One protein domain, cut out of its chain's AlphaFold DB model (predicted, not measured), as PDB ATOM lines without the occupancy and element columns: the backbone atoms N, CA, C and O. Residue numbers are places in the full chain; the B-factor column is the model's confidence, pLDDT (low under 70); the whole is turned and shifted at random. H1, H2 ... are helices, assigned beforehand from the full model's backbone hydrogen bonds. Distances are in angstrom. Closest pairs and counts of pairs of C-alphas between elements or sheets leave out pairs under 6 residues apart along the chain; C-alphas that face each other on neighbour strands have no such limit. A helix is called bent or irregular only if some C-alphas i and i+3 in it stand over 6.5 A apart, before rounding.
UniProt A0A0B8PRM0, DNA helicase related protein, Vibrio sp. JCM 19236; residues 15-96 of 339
ATOM      1  N   ASP A  15     168.085 141.287 131.145       67.62
ATOM      2  CA  ASP A  15     167.357 142.130 130.189       67.62
ATOM      3  C   ASP A  15     167.642 141.755 128.725       67.62
ATOM      4  O   ASP A  15     166.744 141.771 127.887       67.62
ATOM      5  N   LYS A  16     168.883 141.364 128.393       69.44
ATOM      6  CA  LYS A  16     169.244 140.932 127.031       69.44
ATOM      7  C   LYS A  16     168.647 139.567 126.686       69.44
ATOM      8  O   LYS A  16     168.281 139.358 125.535       69.44
ATOM      9  N   LEU A  17     168.531 138.663 127.662       67.69
ATOM     10  CA  LEU A  17     167.869 137.366 127.470       67.69
ATOM     11  C   LEU A  17     166.362 137.537 127.270       67.69
ATOM     12  O   LEU A  17     165.787 136.878 126.411       67.69
ATOM     13  N   THR A  18     165.731 138.454 128.007       70.88
ATOM     14  CA  THR A  18     164.305 138.763 127.835       70.88
ATOM     15  C   THR A  18     164.025 139.366 126.459       70.88
ATOM     16  O   THR A  18     163.066 138.963 125.806       70.88
ATOM     17  N   VAL A  19     164.881 140.277 125.980       76.12
ATOM     18  CA  VAL A  19     164.768 140.843 124.623       76.12
ATOM     19  C   VAL A  19     164.957 139.767 123.554       76.12
ATOM     20  O   VAL A  19     164.169 139.714 122.614       76.12
ATOM     21  N   LEU A  20     165.948 138.883 123.708       71.12
ATOM     22  CA  LEU A  20     166.209 137.816 122.740       71.12
ATOM     23  C   LEU A  20     165.054 136.806 122.669       71.12
ATOM     24  O   LEU A  20     164.641 136.436 121.576       71.12
ATOM     25  N   ASN A  21     164.494 136.402 123.811       71.44
ATOM     26  CA  ASN A  21     163.343 135.495 123.842       71.44
ATOM     27  C   ASN A  21     162.106 136.118 123.186       71.44
ATOM     28  O   ASN A  21     161.426 135.443 122.425       71.44
ATOM     29  N   ASN A  22     161.859 137.410 123.415       75.69
ATOM     30  CA  ASN A  22     160.750 138.123 122.778       75.69
ATOM     31  C   ASN A  22     160.951 138.230 121.251       75.69
ATOM     32  O   ASN A  22     160.010 138.077 120.481       75.69
ATOM     33  N   GLN A  23     162.192 138.414 120.786       75.38
ATOM     34  CA  GLN A  23     162.511 138.380 119.352       75.38
ATOM     35  C   GLN A  23     162.339 136.986 118.730       75.38
ATOM     36  O   GLN A  23     161.923 136.887 117.578       75.38
ATOM     37  N   ILE A  24     162.647 135.917 119.470       72.00
ATOM     38  CA  ILE A  24     162.403 134.534 119.027       72.00
ATOM     39  C   ILE A  24     160.896 134.274 118.921       72.00
ATOM     40  O   ILE A  24     160.447 133.765 117.902       72.00
ATOM     41  N   GLU A  25     160.117 134.693 119.918       74.38
ATOM     42  CA  GLU A  25     158.659 134.536 119.931       74.38
ATOM     43  C   GLU A  25     157.999 135.294 118.765       74.38
ATOM     44  O   GLU A  25     157.203 134.720 118.026       74.38
ATOM     45  N   GLN A  26     158.424 136.538 118.504       76.69
ATOM     46  CA  GLN A  26     157.974 137.322 117.344       76.69
ATOM     47  C   GLN A  26     158.350 136.682 116.002       76.69
ATOM     48  O   GLN A  26     157.571 136.730 115.049       76.69
ATOM     49  N   ARG A  27     159.544 136.081 115.900       75.00
ATOM     50  CA  ARG A  27     159.966 135.353 114.697       75.00
ATOM     51  C   ARG A  27     159.086 134.127 114.471       75.00
ATOM     52  O   ARG A  27     158.662 133.891 113.343       75.00
ATOM     53  N   ASP A  28     158.829 133.352 115.517       68.62
ATOM     54  CA  ASP A  28     158.051 132.118 115.417       68.62
ATOM     55  C   ASP A  28     156.578 132.419 115.079       68.62
ATOM     56  O   ASP A  28     155.983 131.722 114.257       68.62
ATOM     57  N   GLU A  29     156.018 133.514 115.607       75.00
ATOM     58  CA  GLU A  29     154.686 134.015 115.237       75.00
ATOM     59  C   GLU A  29     154.623 134.451 113.761       75.00
ATOM     60  O   GLU A  29     153.712 134.052 113.031       75.00
ATOM     61  N   ALA A  30     155.630 135.188 113.279       72.25
ATOM     62  CA  ALA A  30     155.717 135.593 111.876       72.25
ATOM     63  C   ALA A  30     155.880 134.393 110.923       72.25
ATOM     64  O   ALA A  30     155.265 134.361 109.856       72.25
ATOM     65  N   LEU A  31     156.666 133.380 111.308       67.12
ATOM     66  CA  LEU A  31     156.820 132.140 110.539       67.12
ATOM     67  C   LEU A  31     155.523 131.323 110.506       67.12
ATOM     68  O   LEU A  31     155.190 130.765 109.462       67.12
ATOM     69  N   ALA A  32     154.775 131.272 111.610       65.31
ATOM     70  CA  ALA A  32     153.477 130.604 111.661       65.31
ATOM     71  C   ALA A  32     152.437 131.309 110.778       65.31
ATOM     72  O   ALA A  32     151.684 130.646 110.060       65.31
ATOM     73  N   GLN A  33     152.427 132.645 110.780       72.00
ATOM     74  CA  GLN A  33     151.563 133.426 109.899       72.00
ATOM     75  C   GLN A  33     151.920 133.198 108.425       72.00
ATOM     76  O   GLN A  33     151.034 132.923 107.617       72.00
ATOM     77  N   LEU A  34     153.212 133.219 108.085       68.06
ATOM     78  CA  LEU A  34     153.680 132.939 106.729       68.06
ATOM     79  C   LEU A  34     153.315 131.510 106.293       68.06
ATOM     80  O   LEU A  34     152.785 131.317 105.205       68.06
ATOM     81  N   ALA A  35     153.520 130.505 107.150       65.31
ATOM     82  CA  ALA A  35     153.128 129.124 106.863       65.31
ATOM     83  C   ALA A  35     151.616 129.000 106.607       65.31
ATOM     84  O   ALA A  35     151.204 128.311 105.675       65.31
ATOM     85  N   SER A  36     150.795 129.716 107.383       66.50
ATOM     86  CA  SER A  36     149.344 129.766 107.189       66.50
ATOM     87  C   SER A  36     148.948 130.439 105.871       66.50
ATOM     88  O   SER A  36     148.048 129.949 105.191       66.50
ATOM     89  N   GLU A  37     149.585 131.549 105.499       67.75
ATOM     90  CA  GLU A  37     149.310 132.257 104.240       67.75
ATOM     91  C   GLU A  37     149.745 131.441 103.011       67.75
ATOM     92  O   GLU A  37     149.102 131.498 101.961       67.75
ATOM     93  N   LEU A  38     150.792 130.627 103.159       62.31
ATOM     94  CA  LEU A  38     151.319 129.741 102.119       62.31
ATOM     95  C   LEU A  38     150.676 128.347 102.102       62.31
ATOM     96  O   LEU A  38     151.031 127.528 101.249       62.31
ATOM     97  N   LEU A  39     149.718 128.087 103.003       57.38
ATOM     98  CA  LEU A  39     149.040 126.794 103.169       57.38
ATOM     99  C   LEU A  39     150.027 125.626 103.375       57.38
ATOM    100  O   LEU A  39     149.836 124.528 102.847       57.38
ATOM    101  N   LEU A  40     151.104 125.872 104.119       60.41
ATOM    102  CA  LEU A  40     152.093 124.872 104.523       60.41
ATOM    103  C   LEU A  40     151.778 124.369 105.938       60.41
ATOM    104  O   LEU A  40     151.253 125.113 106.765       60.41
ATOM    105  N   GLU A  41     152.122 123.115 106.250       56.56
ATOM    106  CA  GLU A  41     152.019 122.625 107.629       56.56
ATOM    107  C   GLU A  41     153.024 123.379 108.531       56.56
ATOM    108  O   GLU A  41     154.235 123.280 108.301       56.56
ATOM    109  N   PRO A  42     152.567 124.110 109.573       53.62
ATOM    110  CA  PRO A  42     153.417 125.046 110.324       53.62
ATOM    111  C   PRO A  42     154.612 124.377 111.008       53.62
ATOM    112  O   PRO A  42     155.704 124.939 111.072       53.62
ATOM    113  N   ILE A  43     154.412 123.149 111.489       52.66
ATOM    114  CA  ILE A  43     155.408 122.396 112.257       52.66
ATOM    115  C   ILE A  43     156.566 121.972 111.341       52.66
ATOM    116  O   ILE A  43     157.719 122.268 111.644       52.66
ATOM    117  N   SER A  44     156.262 121.404 110.168       52.41
ATOM    118  CA  SER A  44     157.271 120.980 109.184       52.41
ATOM    119  C   SER A  44     158.070 122.154 108.605       52.41
ATOM    120  O   SER A  44     159.246 121.993 108.270       52.41
ATOM    121  N   PHE A  45     157.445 123.328 108.480       52.62
ATOM    122  CA  PHE A  45     158.088 124.540 107.970       52.62
ATOM    123  C   PHE A  45     159.030 125.168 109.008       52.62
ATOM    124  O   PHE A  45     160.159 125.529 108.675       52.62
ATOM    125  N   SER A  46     158.610 125.225 110.277       52.53
ATOM    126  CA  SER A  46     159.416 125.781 111.373       52.53
ATOM    127  C   SER A  46     160.694 124.979 111.662       52.53
ATOM    128  O   SER A  46     161.752 125.567 111.884       52.53
ATOM    129  N   GLU A  47     160.634 123.645 111.586       53.94
ATOM    130  CA  GLU A  47     161.804 122.779 111.790       53.94
ATOM    131  C   GLU A  47     162.813 122.890 110.635       53.94
ATOM    132  O   GLU A  47     164.026 122.905 110.869       53.94
ATOM    133  N   SER A  48     162.324 123.052 109.399       51.84
ATOM    134  CA  SER A  48     163.153 123.141 108.185       51.84
ATOM    135  C   SER A  48     163.929 124.462 108.055       51.84
ATOM    136  O   SER A  48     164.931 124.506 107.348       51.84
ATOM    137  N   ILE A  49     163.494 125.524 108.745       53.75
ATOM    138  CA  ILE A  49     164.039 126.899 108.664       53.75
ATOM    139  C   ILE A  49     164.963 127.233 109.854       53.75
ATOM    140  O   ILE A  49     165.467 128.344 110.015       53.75
ATOM    141  N   SER A  50     165.245 126.246 110.705       51.09
ATOM    142  CA  SER A  50     166.025 126.411 111.936       51.09
ATOM    143  C   SER A  50     167.496 126.831 111.734       51.09
ATOM    144  O   SER A  50     168.161 127.187 112.711       51.09
ATOM    145  N   SER A  51     168.012 126.860 110.496       55.31
ATOM    146  CA  SER A  51     169.365 127.327 110.168       55.31
ATOM    147  C   SER A  51     169.358 128.641 109.367       55.31
ATOM    148  O   SER A  51     168.587 128.836 108.437       55.31
ATOM    149  N   LEU A  52     170.277 129.562 109.677       48.91
ATOM    150  CA  LEU A  52     170.438 130.819 108.920       48.91
ATOM    151  C   LEU A  52     170.769 130.590 107.431       48.91
ATOM    152  O   LEU A  52     170.449 131.427 106.592       48.91
ATOM    153  N   GLU A  53     171.371 129.448 107.095       51.19
ATOM    154  CA  GLU A  53     171.685 129.051 105.717       51.19
ATOM    155  C   GLU A  53     170.430 128.688 104.905       51.19
ATOM    156  O   GLU A  53     170.358 129.013 103.721       51.19
ATOM    157  N   THR A  54     169.416 128.076 105.530       53.50
ATOM    158  CA  THR A  54     168.144 127.748 104.857       53.50
ATOM    159  C   THR A  54     167.279 128.985 104.634       53.50
ATOM    160  O   THR A  54     166.649 129.091 103.585       53.50
ATOM    161  N   LEU A  55     167.318 129.966 105.545       54.16
ATOM    162  CA  LEU A  55     166.671 131.271 105.352       54.16
ATOM    163  C   LEU A  55     167.244 132.031 104.152       54.16
ATOM    164  O   LEU A  55     166.479 132.582 103.368       54.16
ATOM    165  N   HIS A  56     168.567 132.029 103.985       56.34
ATOM    166  CA  HIS A  56     169.211 132.732 102.873       56.34
ATOM    167  C   HIS A  56     168.978 132.026 101.526       56.34
ATOM    168  O   HIS A  56     168.816 132.684 100.501       56.34
ATOM    169  N   ALA A  57     168.880 130.689 101.533       56.22
ATOM    170  CA  ALA A  57     168.458 129.914 100.368       56.22
ATOM    171  C   ALA A  57     166.994 130.205  99.979       56.22
ATOM    172  O   ALA A  57     166.705 130.414  98.805       56.22
ATOM    173  N   LEU A  58     166.086 130.306 100.957       57.31
ATOM    174  CA  LEU A  58     164.690 130.718 100.747       57.31
ATOM    175  C   LEU A  58     164.571 132.148 100.210       57.31
ATOM    176  O   LEU A  58     163.737 132.407  99.348       57.31
ATOM    177  N   GLU A  59     165.421 133.061 100.680       56.19
ATOM    178  CA  GLU A  59     165.501 134.443 100.195       56.19
ATOM    179  C   GLU A  59     165.888 134.505  98.708       56.19
ATOM    180  O   GLU A  59     165.362 135.329  97.963       56.19
ATOM    181  N   SER A  60     166.757 133.593  98.252       58.56
ATOM    182  CA  SER A  60     167.118 133.456  96.834       58.56
ATOM    183  C   SER A  60     166.070 132.743  95.969       58.56
ATOM    184  O   SER A  60     166.138 132.848  94.748       58.56
ATOM    185  N   ASP A  61     165.100 132.061  96.585       57.81
ATOM    186  CA  ASP A  61     164.072 131.241  95.921       57.81
ATOM    187  C   ASP A  61     162.653 131.841  96.044       57.81
ATOM    188  O   ASP A  61     161.653 131.201  95.710       57.81
ATOM    189  N   LEU A  62     162.549 133.096  96.508       60.03
ATOM    190  CA  LEU A  62     161.287 133.835  96.667       60.03
ATOM    191  C   LEU A  62     160.458 133.898  95.372       60.03
ATOM    192  O   LEU A  62     159.229 133.886  95.436       60.03
ATOM    193  N   ASP A  63     161.107 133.905  94.205       60.00
ATOM    194  CA  ASP A  63     160.429 133.894  92.901       60.00
ATOM    195  C   ASP A  63     159.662 132.576  92.651       60.00
ATOM    196  O   ASP A  63     158.586 132.586  92.045       60.00
ATOM    197  N   ASN A  64     160.140 131.451  93.194       61.47
ATOM    198  CA  ASN A  64     159.513 130.129  93.065       61.47
ATOM    199  C   ASN A  64     158.418 129.873  94.115       61.47
ATOM    200  O   ASN A  64     157.615 128.944  93.987       61.47
ATOM    201  N   LEU A  65     158.326 130.723  95.140       68.25
ATOM    202  CA  LEU A  65     157.347 130.604  96.219       68.25
ATOM    203  C   LEU A  65     155.910 130.786  95.700       68.25
ATOM    204  O   LEU A  65     155.003 130.060  96.110       68.25
ATOM    205  N   TYR A  66     155.708 131.670  94.717       71.56
ATOM    206  CA  TYR A  66     154.423 131.797  94.022       71.56
ATOM    207  C   TYR A  66     154.030 130.507  93.284       71.56
ATOM    208  O   TYR A  66     152.870 130.084  93.338       71.56
ATOM    209  N   GLU A  67     154.982 129.858  92.608       71.31
ATOM    210  CA  GLU A  67     154.735 128.609  91.884       71.31
ATOM    211  C   GLU A  67     154.417 127.456  92.838       71.31
ATOM    212  O   GLU A  67     153.486 126.690  92.583       71.31
ATOM    213  N   LEU A  68     155.106 127.391  93.979       73.25
ATOM    214  CA  LEU A  68     154.884 126.391  95.020       73.25
ATOM    215  C   LEU A  68     153.514 126.551  95.698       73.25
ATOM    216  O   LEU A  68     152.779 125.573  95.852       73.25
ATOM    217  N   VAL A  69     153.101 127.783  96.020       76.25
ATOM    218  CA  VAL A  69     151.747 128.068  96.536       76.25
ATOM    219  C   VAL A  69     150.685 127.701  95.506       76.25
ATOM    220  O   VAL A  69     149.669 127.075  95.829       76.25
ATOM    221  N   ARG A  70     150.909 128.057  94.235       78.62
ATOM    222  CA  ARG A  70     150.004 127.693  93.143       78.62
ATOM    223  C   ARG A  70     149.897 126.175  92.999       78.62
ATOM    224  O   ARG A  70     148.785 125.673  92.831       78.62
ATOM    225  N   PHE A  71     151.012 125.458  93.090       80.50
ATOM    226  CA  PHE A  71     151.061 124.001  93.048       80.50
ATOM    227  C   PHE A  71     150.282 123.377  94.215       80.50
ATOM    228  O   PHE A  71     149.416 122.532  93.982       80.50
ATOM    229  N   ASN A  72     150.488 123.852  95.446       81.31
ATOM    230  CA  ASN A  72     149.754 123.383  96.626       81.31
ATOM    231  C   ASN A  72     148.246 123.596  96.484       81.31
ATOM    232  O   ASN A  72     147.467 122.670  96.712       81.31
ATOM    233  N   ARG A  73     147.827 124.769  95.997       82.81
ATOM    234  CA  ARG A  73     146.413 125.073  95.739       82.81
ATOM    235  C   ARG A  73     145.802 124.179  94.655       82.81
ATOM    236  O   ARG A  73     144.621 123.844  94.724       82.81
ATOM    237  N   ILE A  74     146.564 123.819  93.621       84.62
ATOM    238  CA  ILE A  74     146.112 122.864  92.597       84.62
ATOM    239  C   ILE A  74     146.009 121.456  93.198       84.62
ATOM    240  O   ILE A  74     145.008 120.781  92.967       84.62
ATOM    241  N   GLY A  75     146.983 121.040  94.011       82.62
ATOM    242  CA  GLY A  75     146.954 119.764  94.728       82.62
ATOM    243  C   GLY A  75     145.745 119.629  95.659       82.62
ATOM    244  O   GLY A  75     145.083 118.594  95.664       82.62
ATOM    245  N   GLU A  76     145.386 120.694  96.376       81.06
ATOM    246  CA  GLU A  76     144.193 120.728  97.228       81.06
ATOM    247  C   GLU A  76     142.903 120.576  96.403       81.06
ATOM    248  O   GLU A  76     142.032 119.774  96.735       81.06
ATOM    249  N   LYS A  77     142.803 121.265  95.257       86.50
ATOM    250  CA  LYS A  77     141.663 121.106  94.336       86.50
ATOM    251  C   LYS A  77     141.543 119.688  93.775       86.50
ATOM    252  O   LYS A  77     140.426 119.212  93.599       86.50
ATOM    253  N   LEU A  78     142.664 119.026  93.481       85.56
ATOM    254  CA  LEU A  78     142.671 117.623  93.047       85.56
ATOM    255  C   LEU A  78     142.191 116.696  94.171       85.56
ATOM    256  O   LEU A  78     141.388 115.799  93.926       85.56
ATOM    257  N   SER A  79     142.613 116.964  95.403       83.12
ATOM    258  CA  SER A  79     142.196 116.222  96.600       83.12
ATOM    259  C   SER A  79     140.679 116.332  96.828       83.12
ATOM    260  O   SER A  79     139.998 115.334  97.050       83.12
ATOM    261  N   MET A  80     140.094 117.522  96.617       86.44
ATOM    262  CA  MET A  80     138.633 117.717  96.651       86.44
ATOM    263  C   MET A  80     137.868 116.885  95.603       86.44
ATOM    264  O   MET A  80     136.673 116.645  95.770       86.44
ATOM    265  N   GLN A  81     138.530 116.451  94.527       89.00
ATOM    266  CA  GLN A  81     137.963 115.584  93.486       89.00
ATOM    267  C   GLN A  81     138.333 114.101  93.667       89.00
ATOM    268  O   GLN A  81     138.137 113.317  92.740       89.00
ATOM    269  N   ALA A  82     138.855 113.709  94.837       88.00
ATOM    270  CA  ALA A  82     139.357 112.361  95.129       88.00
ATOM    271  C   ALA A  82     140.519 111.915  94.212       88.00
ATOM    272  O   ALA A  82     140.647 110.740  93.861       88.00
ATOM    273  N   LEU A  83     141.371 112.864  93.801       88.12
ATOM    274  CA  LEU A  83     142.573 112.632  92.989       88.12
ATOM    275  C   LEU A  83     143.869 112.809  93.801       88.12
ATOM    276  O   LEU A  83     144.911 113.164  93.247       88.12
ATOM    277  N   ASP A  84     143.833 112.532  95.105       86.56
ATOM    278  CA  ASP A  84     144.955 112.713  96.040       86.56
ATOM    279  C   ASP A  84     146.228 111.988  95.580       86.56
ATOM    280  O   ASP A  84     147.328 112.535  95.631       86.56
ATOM    281  N   ALA A  85     146.074 110.774  95.041       86.25
ATOM    282  CA  ALA A  85     147.188 109.983  94.522       86.25
ATOM    283  C   ALA A  85     147.953 110.705  93.398       86.25
ATOM    284  O   ALA A  85     149.172 110.579  93.307       86.25
ATOM    285  N   TRP A  86     147.260 111.496  92.572       88.56
ATOM    286  CA  TRP A  86     147.879 112.292  91.509       88.56
ATOM    287  C   TRP A  86     148.542 113.555  92.050       88.56
ATOM    288  O   TRP A  86     149.607 113.927  91.565       88.56
ATOM    289  N   ALA A  87     147.962 114.183  93.076       84.69
ATOM    290  CA  ALA A  87     148.578 115.320  93.757       84.69
ATOM    291  C   ALA A  87     149.890 114.919  94.454       84.69
ATOM    292  O   ALA A  87     150.875 115.652  94.384       84.69
ATOM    293  N   VAL A  88     149.927 113.734  95.072       84.88
ATOM    294  CA  VAL A  88     151.150 113.159  95.656       84.88
ATOM    295  C   VAL A  88     152.147 112.792  94.561       84.88
ATOM    296  O   VAL A  88     153.310 113.169  94.656       84.88
ATOM    297  N   MET A  89     151.701 112.119  93.496       85.50
ATOM    298  CA  MET A  89     152.572 111.736  92.380       85.50
ATOM    299  C   MET A  89     153.219 112.952  91.710       85.50
ATOM    300  O   MET A  89     154.399 112.898  91.394       85.50
ATOM    301  N   ALA A  90     152.488 114.061  91.568       86.12
ATOM    302  CA  ALA A  90     153.009 115.306  91.007       86.12
ATOM    303  C   ALA A  90     154.146 115.929  91.836       86.12
ATOM    304  O   ALA A  90     154.977 116.634  91.274       86.12
ATOM    305  N   ARG A  91     154.189 115.689  93.158       82.81
ATOM    306  CA  ARG A  91     155.225 116.233  94.063       82.81
ATOM    307  C   ARG A  91     156.569 115.531  93.926       82.81
ATOM    308  O   ARG A  91     157.595 116.140  94.193       82.81
ATOM    309  N   VAL A  92     156.539 114.254  93.566       83.44
ATOM    310  CA  VAL A  92     157.715 113.376  93.463       83.44
ATOM    311  C   VAL A  92     157.993 112.986  92.009       83.44
ATOM    312  O   VAL A  92     158.617 111.963  91.741       83.44
ATOM    313  N   TRP A  93     157.440 113.745  91.060       85.06
ATOM    314  CA  TRP A  93     157.559 113.453  89.641       85.06
ATOM    315  C   TRP A  93     158.889 113.974  89.101       85.06
ATOM    316  O   TRP A  93     159.065 115.178  88.938       85.06
ATOM    317  N   ASP A  94     159.790 113.054  88.776       86.88
ATOM    318  CA  ASP A  94     161.146 113.382  88.312       86.88
ATOM    319  C   ASP A  94     161.259 113.499  86.777       86.88
ATOM    320  O   ASP A  94     162.311 113.843  86.237       86.88
ATOM    321  N   GLU A  95     160.177 113.205  86.052       89.69
ATOM    322  CA  GLU A  95     160.130 113.180  84.586       89.69
ATOM    323  C   GLU A  95     159.465 114.440  84.003       89.69
ATOM    324  O   GLU A  95     159.008 115.341  84.705       89.69
ATOM    325  N   LYS A  96     159.352 114.507  82.671       90.75
ATOM    326  CA  LYS A  96     158.675 115.621  81.987       90.75
ATOM    327  C   LYS A  96     157.220 115.804  82.473       90.75
ATOM    328  O   LYS A  96     156.472 114.817  82.480       90.75
TER     329      LYS A  96
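This is residues 15 to 96 of the 339 residues of the protein "DNA helicase related protein" of Vibrio sp. JCM 19236 (UniProt A0A0B8PRM0). An open, loose run of helices without a shared core: the long helix H1 sticks out with residues 15 to 27, short H2 packs on its other end, H3 follows, and H4 and H5 fold back on each other as a helical hairpin at the opposite end of the domain. The printed part has 82 residues with five named helices, H1 to H5 in chain order, and no named strand; the class is all helix. The whole is loose, with a radius of gyration of the C-alphas of 16.3 A and spans of 53 by 25 by 18 A.

H1, residues 15 to 37, begins at C-alpha 15 (167.357, 142.130, 130.189) and is 33.1 A long. H2 is residues 42 to 48, 10.1 A, and H3 residues 52 to 60, 12.8 A. H4, residues 62 to 80, is 27.8 A long; it is neither bent nor irregular, but only just: C-alphas 63 and 66 are 6.5 A apart. H5, residues 84 to 91, 11.0 A, ends at C-alpha 91 (155.225, 116.233, 94.063).

H1 touches H2 with residues 28 to 36 alone, at a steep tilt of 64 degrees, opposite ways; the closest C-alphas, of Ala 35 and Pro 42, are 5.4 A apart. H2 and H3 are close but not clearly touching, about perpendicular at 73 degrees, the closest C-alphas being Ser 48 and Thr 54 at 7.6 A. H3 and H4 meet only through their link. H4, with residues 75 to 79 alone, touches H5 in a hairpin at a shallow tilt of 18 degrees, opposite ways; the closest C-alphas are Gly 75 and Ala 87, 4.8 A. H1 is apart from H3, H4 and H5. Every O i to N i+4 pair is within hydrogen-bond range in H1, H2 and H3; H4 has 13 of 15 and H5 3 of 4.

The C-alphas farthest apart, Asp 15 and Lys 96, are 55.7 A apart. The printed part has no cut, and its four links are tight. The mean pLDDT of the printed part is 70.6; 38 residues are under 70, among them 34 to 65.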